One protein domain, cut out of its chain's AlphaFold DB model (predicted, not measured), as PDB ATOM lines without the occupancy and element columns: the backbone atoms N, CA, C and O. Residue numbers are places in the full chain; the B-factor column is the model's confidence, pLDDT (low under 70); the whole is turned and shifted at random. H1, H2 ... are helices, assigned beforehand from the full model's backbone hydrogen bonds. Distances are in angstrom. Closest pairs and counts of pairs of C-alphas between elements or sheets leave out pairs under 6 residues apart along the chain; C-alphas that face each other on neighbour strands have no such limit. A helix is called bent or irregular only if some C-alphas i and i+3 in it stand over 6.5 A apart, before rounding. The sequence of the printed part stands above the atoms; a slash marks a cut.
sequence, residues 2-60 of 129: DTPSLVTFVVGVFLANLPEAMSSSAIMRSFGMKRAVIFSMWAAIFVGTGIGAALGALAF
ATOM      1  N   ASP A   2      49.905  -3.894 -32.496       45.00
ATOM      2  CA  ASP A   2      48.462  -3.643 -32.672       45.00
ATOM      3  C   ASP A   2      48.037  -3.573 -34.145       45.00
ATOM      4  O   ASP A   2      46.989  -3.036 -34.486       45.00
ATOM      5  N   THR A   3      48.845  -4.119 -35.052       45.78
ATOM      6  CA  THR A   3      48.487  -4.245 -36.470       45.78
ATOM      7  C   THR A   3      47.373  -5.264 -36.786       45.78
ATOM      8  O   THR A   3      46.687  -5.037 -37.785       45.78
ATOM      9  N   PRO A   4      47.101  -6.333 -35.995       52.78
ATOM     10  CA  PRO A   4      46.015  -7.259 -36.328       52.78
ATOM     11  C   PRO A   4      44.603  -6.682 -36.104       52.78
ATOM     12  O   PRO A   4      43.653  -7.167 -36.716       52.78
ATOM     13  N   SER A   5      44.425  -5.626 -35.298       67.38
ATOM     14  CA  SER A   5      43.087  -5.158 -34.890       67.38
ATOM     15  C   SER A   5      42.363  -4.337 -35.963       67.38
ATOM     16  O   SER A   5      41.188  -4.581 -36.235       67.38
ATOM     17  N   LEU A   6      43.052  -3.404 -36.628       76.00
ATOM     18  CA  LEU A   6      42.423  -2.520 -37.616       76.00
ATOM     19  C   LEU A   6      42.082  -3.260 -38.911       76.00
ATOM     20  O   LEU A   6      41.003  -3.062 -39.462       76.00
ATOM     21  N   VAL A   7      42.967  -4.143 -39.380       78.50
ATOM     22  CA  VAL A   7      42.709  -4.950 -40.583       78.50
ATOM     23  C   VAL A   7      41.534  -5.895 -40.341       78.50
ATOM     24  O   VAL A   7      40.621  -5.938 -41.160       78.50
ATOM     25  N   THR A   8      41.502  -6.584 -39.196       79.06
ATOM     26  CA  THR A   8      40.387  -7.473 -38.830       79.06
ATOM     27  C   THR A   8      39.075  -6.704 -38.702       79.06
ATOM     28  O   THR A   8      38.053  -7.150 -39.219       79.06
ATOM     29  N   PHE A   9      39.100  -5.512 -38.094       80.69
ATOM     30  CA  PHE A   9      37.930  -4.640 -38.008       80.69
ATOM     31  C   PHE A   9      37.426  -4.207 -39.392       80.69
ATOM     32  O   PHE A   9      36.250  -4.379 -39.697       80.69
ATOM     33  N   VAL A  10      38.308  -3.701 -40.262       84.12
ATOM     34  CA  VAL A  10      37.942  -3.253 -41.619       84.12
ATOM     35  C   VAL A  10      37.392  -4.411 -42.450       84.12
ATOM     36  O   VAL A  10      36.365  -4.254 -43.110       84.12
ATOM     37  N   VAL A  11      38.037  -5.579 -42.400       83.31
ATOM     38  CA  VAL A  11      37.576  -6.784 -43.102       83.31
ATOM     39  C   VAL A  11      36.220  -7.236 -42.561       83.31
ATOM     40  O   VAL A  11      35.322  -7.513 -43.352       83.31
ATOM     41  N   GLY A  12      36.029  -7.256 -41.240       81.31
ATOM     42  CA  GLY A  12      34.756  -7.621 -40.614       81.31
ATOM     43  C   GLY A  12      33.613  -6.680 -41.006       81.31
ATOM     44  O   GLY A  12      32.558  -7.134 -41.447       81.31
ATOM     45  N   VAL A  13      33.844  -5.365 -40.930       83.31
ATOM     46  CA  VAL A  13      32.871  -4.342 -41.348       83.31
ATOM     47  C   VAL A  13      32.553  -4.469 -42.838       83.31
ATOM     48  O   VAL A  13      31.385  -4.391 -43.222       83.31
ATOM     49  N   PHE A  14      33.557  -4.704 -43.684       86.00
ATOM     50  CA  PHE A  14      33.362  -4.891 -45.119       86.00
ATOM     51  C   PHE A  14      32.524  -6.137 -45.431       86.00
ATOM     52  O   PHE A  14      31.573  -6.053 -46.206       86.00
ATOM     53  N   LEU A  15      32.839  -7.275 -44.805       84.44
ATOM     54  CA  LEU A  15      32.105  -8.526 -45.002       84.44
ATOM     55  C   LEU A  15      30.646  -8.431 -44.542       84.44
ATOM     56  O   LEU A  15      29.790  -9.048 -45.168       84.44
ATOM     57  N   ALA A  16      30.353  -7.650 -43.498       82.12
ATOM     58  CA  ALA A  16      28.983  -7.420 -43.042       82.12
ATOM     59  C   ALA A  16      28.195  -6.493 -43.988       82.12
ATOM     60  O   ALA A  16      27.070  -6.807 -44.367       82.12
ATOM     61  N   ASN A  17      28.797  -5.378 -44.414       89.00
ATOM     62  CA  ASN A  17      28.096  -4.346 -45.187       89.00
ATOM     63  C   ASN A  17      28.009  -4.649 -46.688       89.00
ATOM     64  O   ASN A  17      27.097  -4.169 -47.355       89.00
ATOM     65  N   LEU A  18      28.942  -5.418 -47.260       88.62
ATOM     66  CA  LEU A  18      28.949  -5.694 -48.700       88.62
ATOM     67  C   LEU A  18      27.696  -6.473 -49.161       88.62
ATOM     68  O   LEU A  18      27.055  -6.030 -50.120       88.62
ATOM     69  N   PRO A  19      27.300  -7.596 -48.525       84.56
ATOM     70  CA  PRO A  19      26.087  -8.326 -48.898       84.56
ATOM     71  C   PRO A  19      24.823  -7.481 -48.727       84.56
ATOM     72  O   PRO A  19      23.955  -7.480 -49.603       84.56
ATOM     73  N   GLU A  20      24.748  -6.720 -47.635       85.94
ATOM     74  CA  GLU A  20      23.639  -5.813 -47.342       85.94
ATOM     75  C   GLU A  20      23.522  -4.722 -48.410       85.94
ATOM     76  O   GLU A  20      22.438  -4.482 -48.946       85.94
ATOM     77  N   ALA A  21      24.653  -4.137 -48.815       89.00
ATOM     78  CA  ALA A  21      24.678  -3.098 -49.829       89.00
ATOM     79  C   ALA A  21      24.239  -3.588 -51.204       89.00
ATOM     80  O   ALA A  21      23.495  -2.893 -51.903       89.00
ATOM     81  N   MET A  22      24.658  -4.794 -51.587       89.12
ATOM     82  CA  MET A  22      24.225  -5.417 -52.835       89.12
ATOM     83  C   MET A  22      22.730  -5.747 -52.813       89.12
ATOM     84  O   MET A  22      22.027  -5.404 -53.765       89.12
ATOM     85  N   SER A  23      22.240  -6.363 -51.730       88.12
ATOM     86  CA  SER A  23      20.830  -6.741 -51.583       88.12
ATOM     87  C   SER A  23      19.920  -5.512 -51.578       88.12
ATOM     88  O   SER A  23      19.030  -5.384 -52.420       88.12
ATOM     89  N   SER A  24      20.220  -4.535 -50.719       88.44
ATOM     90  CA  SER A  24      19.461  -3.292 -50.604       88.44
ATOM     91  C   SER A  24      19.455  -2.522 -51.927       88.44
ATOM     92  O   SER A  24      18.401  -2.100 -52.398       88.44
ATOM     93  N   SER A  25      20.595  -2.412 -52.617       91.25
ATOM     94  CA  SER A  25      20.653  -1.752 -53.930       91.25
ATOM     95  C   SER A  25      19.846  -2.483 -55.010       91.25
ATOM     96  O   SER A  25      19.275  -1.834 -55.891       91.25
ATOM     97  N   ALA A  26      19.784  -3.818 -54.967       89.12
ATOM     98  CA  ALA A  26      18.964  -4.612 -55.877       89.12
ATOM     99  C   ALA A  26      17.462  -4.402 -55.616       89.12
ATOM    100  O   ALA A  26      16.717  -4.163 -56.568       89.12
ATOM    101  N   ILE A  27      17.047  -4.398 -54.345       87.31
ATOM    102  CA  ILE A  27      15.673  -4.101 -53.913       87.31
ATOM    103  C   ILE A  27      15.291  -2.667 -54.311       87.31
ATOM    104  O   ILE A  27      14.293  -2.429 -54.982       87.31
ATOM    105  N   MET A  28      16.141  -1.686 -54.022       90.62
ATOM    106  CA  MET A  28      15.931  -0.290 -54.415       90.62
ATOM    107  C   MET A  28      15.756  -0.116 -55.930       90.62
ATOM    108  O   MET A  28      14.959   0.702 -56.398       90.62
ATOM    109  N   ARG A  29      16.496  -0.900 -56.720       90.62
ATOM    110  CA  ARG A  29      16.380  -0.895 -58.176       90.62
ATOM    111  C   ARG A  29      15.103  -1.581 -58.663       90.62
ATOM    112  O   ARG A  29      14.549  -1.115 -59.660       90.62
ATOM    113  N   SER A  30      14.628  -2.641 -58.005       88.38
ATOM    114  CA  SER A  30      13.353  -3.288 -58.358       88.38
ATOM    115  C   SER A  30      12.155  -2.373 -58.083       88.38
ATOM    116  O   SER A  30      11.207  -2.371 -58.863       88.38
ATOM    117  N   PHE A  31      12.258  -1.490 -57.084       88.62
ATOM    118  CA  PHE A  31      11.316  -0.389 -56.836       88.62
ATOM    119  C   PHE A  31      11.445   0.801 -57.812       88.62
ATOM    120  O   PHE A  31      10.781   1.823 -57.645       88.62
ATOM    121  N   GLY A  32      12.283   0.702 -58.850       91.81
ATOM    122  CA  GLY A  32      12.392   1.715 -59.905       91.81
ATOM    123  C   GLY A  32      13.242   2.939 -59.548       91.81
ATOM    124  O   GLY A  32      13.222   3.932 -60.281       91.81
ATOM    125  N   MET A  33      14.019   2.898 -58.458       92.88
ATOM    126  CA  MET A  33      14.877   4.026 -58.091       92.88
ATOM    127  C   MET A  33      16.055   4.201 -59.057       92.88
ATOM    128  O   MET A  33      16.669   3.251 -59.551       92.88
ATOM    129  N   LYS A  34      16.397   5.464 -59.331       93.88
ATOM    130  CA  LYS A  34      17.509   5.824 -60.219       93.88
ATOM    131  C   LYS A  34      18.843   5.472 -59.554       93.88
ATOM    132  O   LYS A  34      19.048   5.770 -58.381       93.88
ATOM    133  N   ARG A  35      19.801   4.955 -60.334       91.06
ATOM    134  CA  ARG A  35      21.153   4.591 -59.850       91.06
ATOM    135  C   ARG A  35      21.864   5.729 -59.107       91.06
ATOM    136  O   ARG A  35      22.546   5.472 -58.125       91.06
ATOM    137  N   ALA A  36      21.670   6.975 -59.547       93.06
ATOM    138  CA  ALA A  36      22.237   8.154 -58.890       93.06
ATOM    139  C   ALA A  36      21.705   8.351 -57.459       93.06
ATOM    140  O   ALA A  36      22.468   8.726 -56.576       93.06
ATOM    141  N   VAL A  37      20.423   8.051 -57.218       92.94
ATOM    142  CA  VAL A  37      19.809   8.154 -55.886       92.94
ATOM    143  C   VAL A  37      20.383   7.078 -54.970       92.94
ATOM    144  O   VAL A  37      20.875   7.401 -53.894       92.94
ATOM    145  N   ILE A  38      20.432   5.829 -55.442       93.56
ATOM    146  CA  ILE A  38      21.019   4.699 -54.706       93.56
ATOM    147  C   ILE A  38      22.466   5.017 -54.301       93.56
ATOM    148  O   ILE A  38      22.823   4.909 -53.132       93.56
ATOM    149  N   PHE A  39      23.286   5.488 -55.247       92.31
ATOM    150  CA  PHE A  39      24.673   5.858 -54.968       92.31
ATOM    151  C   PHE A  39      24.779   7.018 -53.969       92.31
ATOM    152  O   PHE A  39      25.620   6.977 -53.077       92.31
ATOM    153  N   SER A  40      23.906   8.027 -54.073       94.12
ATOM    154  CA  SER A  40      23.893   9.146 -53.125       94.12
ATOM    155  C   SER A  40      23.532   8.719 -51.700       94.12
ATOM    156  O   SER A  40      24.124   9.235 -50.758       94.12
ATOM    157  N   MET A  41      22.631   7.744 -51.527       93.50
ATOM    158  CA  MET A  41      22.283   7.215 -50.206       93.50
ATOM    159  C   MET A  41      23.454   6.453 -49.581       93.50
ATOM    160  O   MET A  41      23.805   6.716 -48.434       93.50
ATOM    161  N   TRP A  42      24.125   5.586 -50.346       92.69
ATOM    162  CA  TRP A  42      25.330   4.892 -49.872       92.69
ATOM    163  C   TRP A  42      26.475   5.850 -49.554       92.69
ATOM    164  O   TRP A  42      27.143   5.698 -48.533       92.69
ATOM    165  N   ALA A  43      26.671   6.879 -50.383       92.88
ATOM    166  CA  ALA A  43      27.650   7.924 -50.115       92.88
ATOM    167  C   ALA A  43      27.310   8.703 -48.834       92.88
ATOM    168  O   ALA A  43      28.204   8.990 -48.044       92.88
ATOM    169  N   ALA A  44      26.031   9.003 -48.594       94.94
ATOM    170  CA  ALA A  44      25.591   9.666 -47.371       94.94
ATOM    171  C   ALA A  44      25.840   8.805 -46.122       94.94
ATOM    172  O   ALA A  44      26.327   9.334 -45.126       94.94
ATOM    173  N   ILE A  45      25.581   7.493 -46.184       92.25
ATOM    174  CA  ILE A  45      25.901   6.554 -45.094       92.25
ATOM    175  C   ILE A  45      27.412   6.534 -44.842       92.25
ATOM    176  O   ILE A  45      27.844   6.706 -43.708       92.25
ATOM    177  N   PHE A  46      28.224   6.393 -45.894       91.50
ATOM    178  CA  PHE A  46      29.685   6.392 -45.779       91.50
ATOM    179  C   PHE A  46      30.216   7.673 -45.117       91.50
ATOM    180  O   PHE A  46      30.988   7.608 -44.160       91.50
ATOM    181  N   VAL A  47      29.772   8.839 -45.594       95.56
ATOM    182  CA  VAL A  47      30.184  10.140 -45.050       95.56
ATOM    183  C   VAL A  47      29.678  10.321 -43.619       95.56
ATOM    184  O   VAL A  47      30.443  10.747 -42.757       95.56
ATOM    185  N   GLY A  48      28.421   9.968 -43.343       95.50
ATOM    186  CA  GLY A  48      27.825  10.060 -42.010       95.50
ATOM    187  C   GLY A  48      28.566   9.207 -40.983       95.50
ATOM    188  O   GLY A  48      28.934   9.711 -39.923       95.50
ATOM    189  N   THR A  49      28.871   7.955 -41.324       91.25
ATOM    190  CA  THR A  49      29.660   7.052 -40.476       91.25
ATOM    191  C   THR A  49      31.084   7.566 -40.284       91.25
ATOM    192  O   THR A  49      31.592   7.535 -39.167       91.25
ATOM    193  N   GLY A  50      31.720   8.098 -41.333       91.75
ATOM    194  CA  GLY A  50      33.058   8.687 -41.237       91.75
ATOM    195  C   GLY A  50      33.110   9.906 -40.311       91.75
ATOM    196  O   GLY A  50      33.991   9.998 -39.459       91.75
ATOM    197  N   ILE A  51      32.136  10.814 -40.426       95.56
ATOM    198  CA  ILE A  51      32.010  11.975 -39.532       95.56
ATOM    199  C   ILE A  51      31.722  11.512 -38.101       95.56
ATOM    200  O   ILE A  51      32.364  11.992 -37.172       95.56
ATOM    201  N   GLY A  52      30.805  10.559 -37.913       91.81
ATOM    202  CA  GLY A  52      30.489   9.993 -36.601       91.81
ATOM    203  C   GLY A  52      31.704   9.352 -35.930       91.81
ATOM    204  O   GLY A  52      31.966   9.619 -34.760       91.81
ATOM    205  N   ALA A  53      32.496   8.582 -36.682       89.00
ATOM    206  CA  ALA A  53      33.738   7.986 -36.200       89.00
ATOM    207  C   ALA A  53      34.785   9.050 -35.834       89.00
ATOM    208  O   ALA A  53      35.415   8.950 -34.783       89.00
ATOM    209  N   ALA A  54      34.939  10.098 -36.652       89.25
ATOM    210  CA  ALA A  54      35.848  11.205 -36.359       89.25
ATOM    211  C   ALA A  54      35.430  11.968 -35.092       89.25
ATOM    212  O   ALA A  54      36.262  12.236 -34.229       89.25
ATOM    213  N   LEU A  55      34.139  12.277 -34.948       91.06
ATOM    214  CA  LEU A  55      33.600  12.923 -33.750       91.06
ATOM    215  C   LEU A  55      33.755  12.034 -32.512       91.06
ATOM    216  O   LEU A  55      34.143  12.535 -31.462       91.06
ATOM    217  N   GLY A  56      33.511  10.728 -32.638       87.81
ATOM    218  CA  GLY A  56      33.713   9.757 -31.562       87.81
ATOM    219  C   GLY A  56      35.169   9.693 -31.102       87.81
ATOM    220  O   GLY A  56      35.427   9.770 -29.907       87.81
ATOM    221  N   ALA A  57      36.119   9.651 -32.038       85.12
ATOM    222  CA  ALA A  57      37.550   9.653 -31.730       85.12
ATOM    223  C   ALA A  57      38.028  10.959 -31.066       85.12
ATOM    224  O   ALA A  57      38.948  10.933 -30.252       85.12
ATOM    225  N   LEU A  58      37.409  12.101 -31.398       86.31
ATOM    226  CA  LEU A  58      37.699  13.389 -30.757       86.31
ATOM    227  C   LEU A  58      37.062  13.509 -29.366       86.31
ATOM    228  O   LEU A  58      37.666  14.094 -28.470       86.31
ATOM    229  N   ALA A  59      35.846  12.987 -29.190       84.31
ATOM    230  CA  ALA A  59      35.115  13.035 -27.926       84.31
ATOM    231  C   ALA A  59      35.656  12.036 -26.891       84.31
ATOM    232  O   ALA A  59      35.650  12.332 -25.700       84.31
ATOM    233  N   PHE A  60      36.140  10.880 -27.352       80.56
ATOM    234  CA  PHE A  60      36.723   9.818 -26.534       80.56
ATOM    235  C   PHE A  60      38.151   9.524 -27.015       80.56
ATOM    236  O   PHE A  60      38.386   8.511 -27.683       80.56
TER     237      PHE A  60
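This is residues 2 to 60 of the 129 residues of the protein "Hypothetical protein" of Prymnesium polylepis (UniProt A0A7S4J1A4). Two long helices, the bent H1 and then H2, make an open V, meeting near the turn that joins them and spreading toward both ends of the printed part. It has 59 residues, no named strand and the class all helix. The whole is loose, with a radius of gyration of the C-alphas of 14.6 A and spans of 44 by 23 by 12 A.

H1, residues 3 to 30, was assigned as one helix by its hydrogen bonds but is bent: C-alphas 16 and 19 are 6.6 A apart. Its arms, H1a, residues 3 to 16, and H1b, residues 19 to 30, stand at a shallow tilt of 27 degrees. Residues 25 to 29 of H1b only just touch residues 35 to 38 of H2, residues 35 to 59, with 3 pairs of C-alphas within 8 A; the closest C-alphas, of Ser 25 and Ile 38, are 6.5 A apart. This helical hairpin runs opposite ways at 36 degrees, only just steep. H1a and H2 are apart. Every O i to N i+4 pair is within hydrogen-bond range in H1b and H2, 9 of 10 in H1a.

H1a, 20.8 A long, begins at C-alpha 3 (48.487, -4.245, -36.470). H2, 35.9 A, ends at C-alpha 59 (35.115, 13.035, -27.926).

The printed part has no cut, and its link is tight. Residues 2 to 5 have pLDDT under 70.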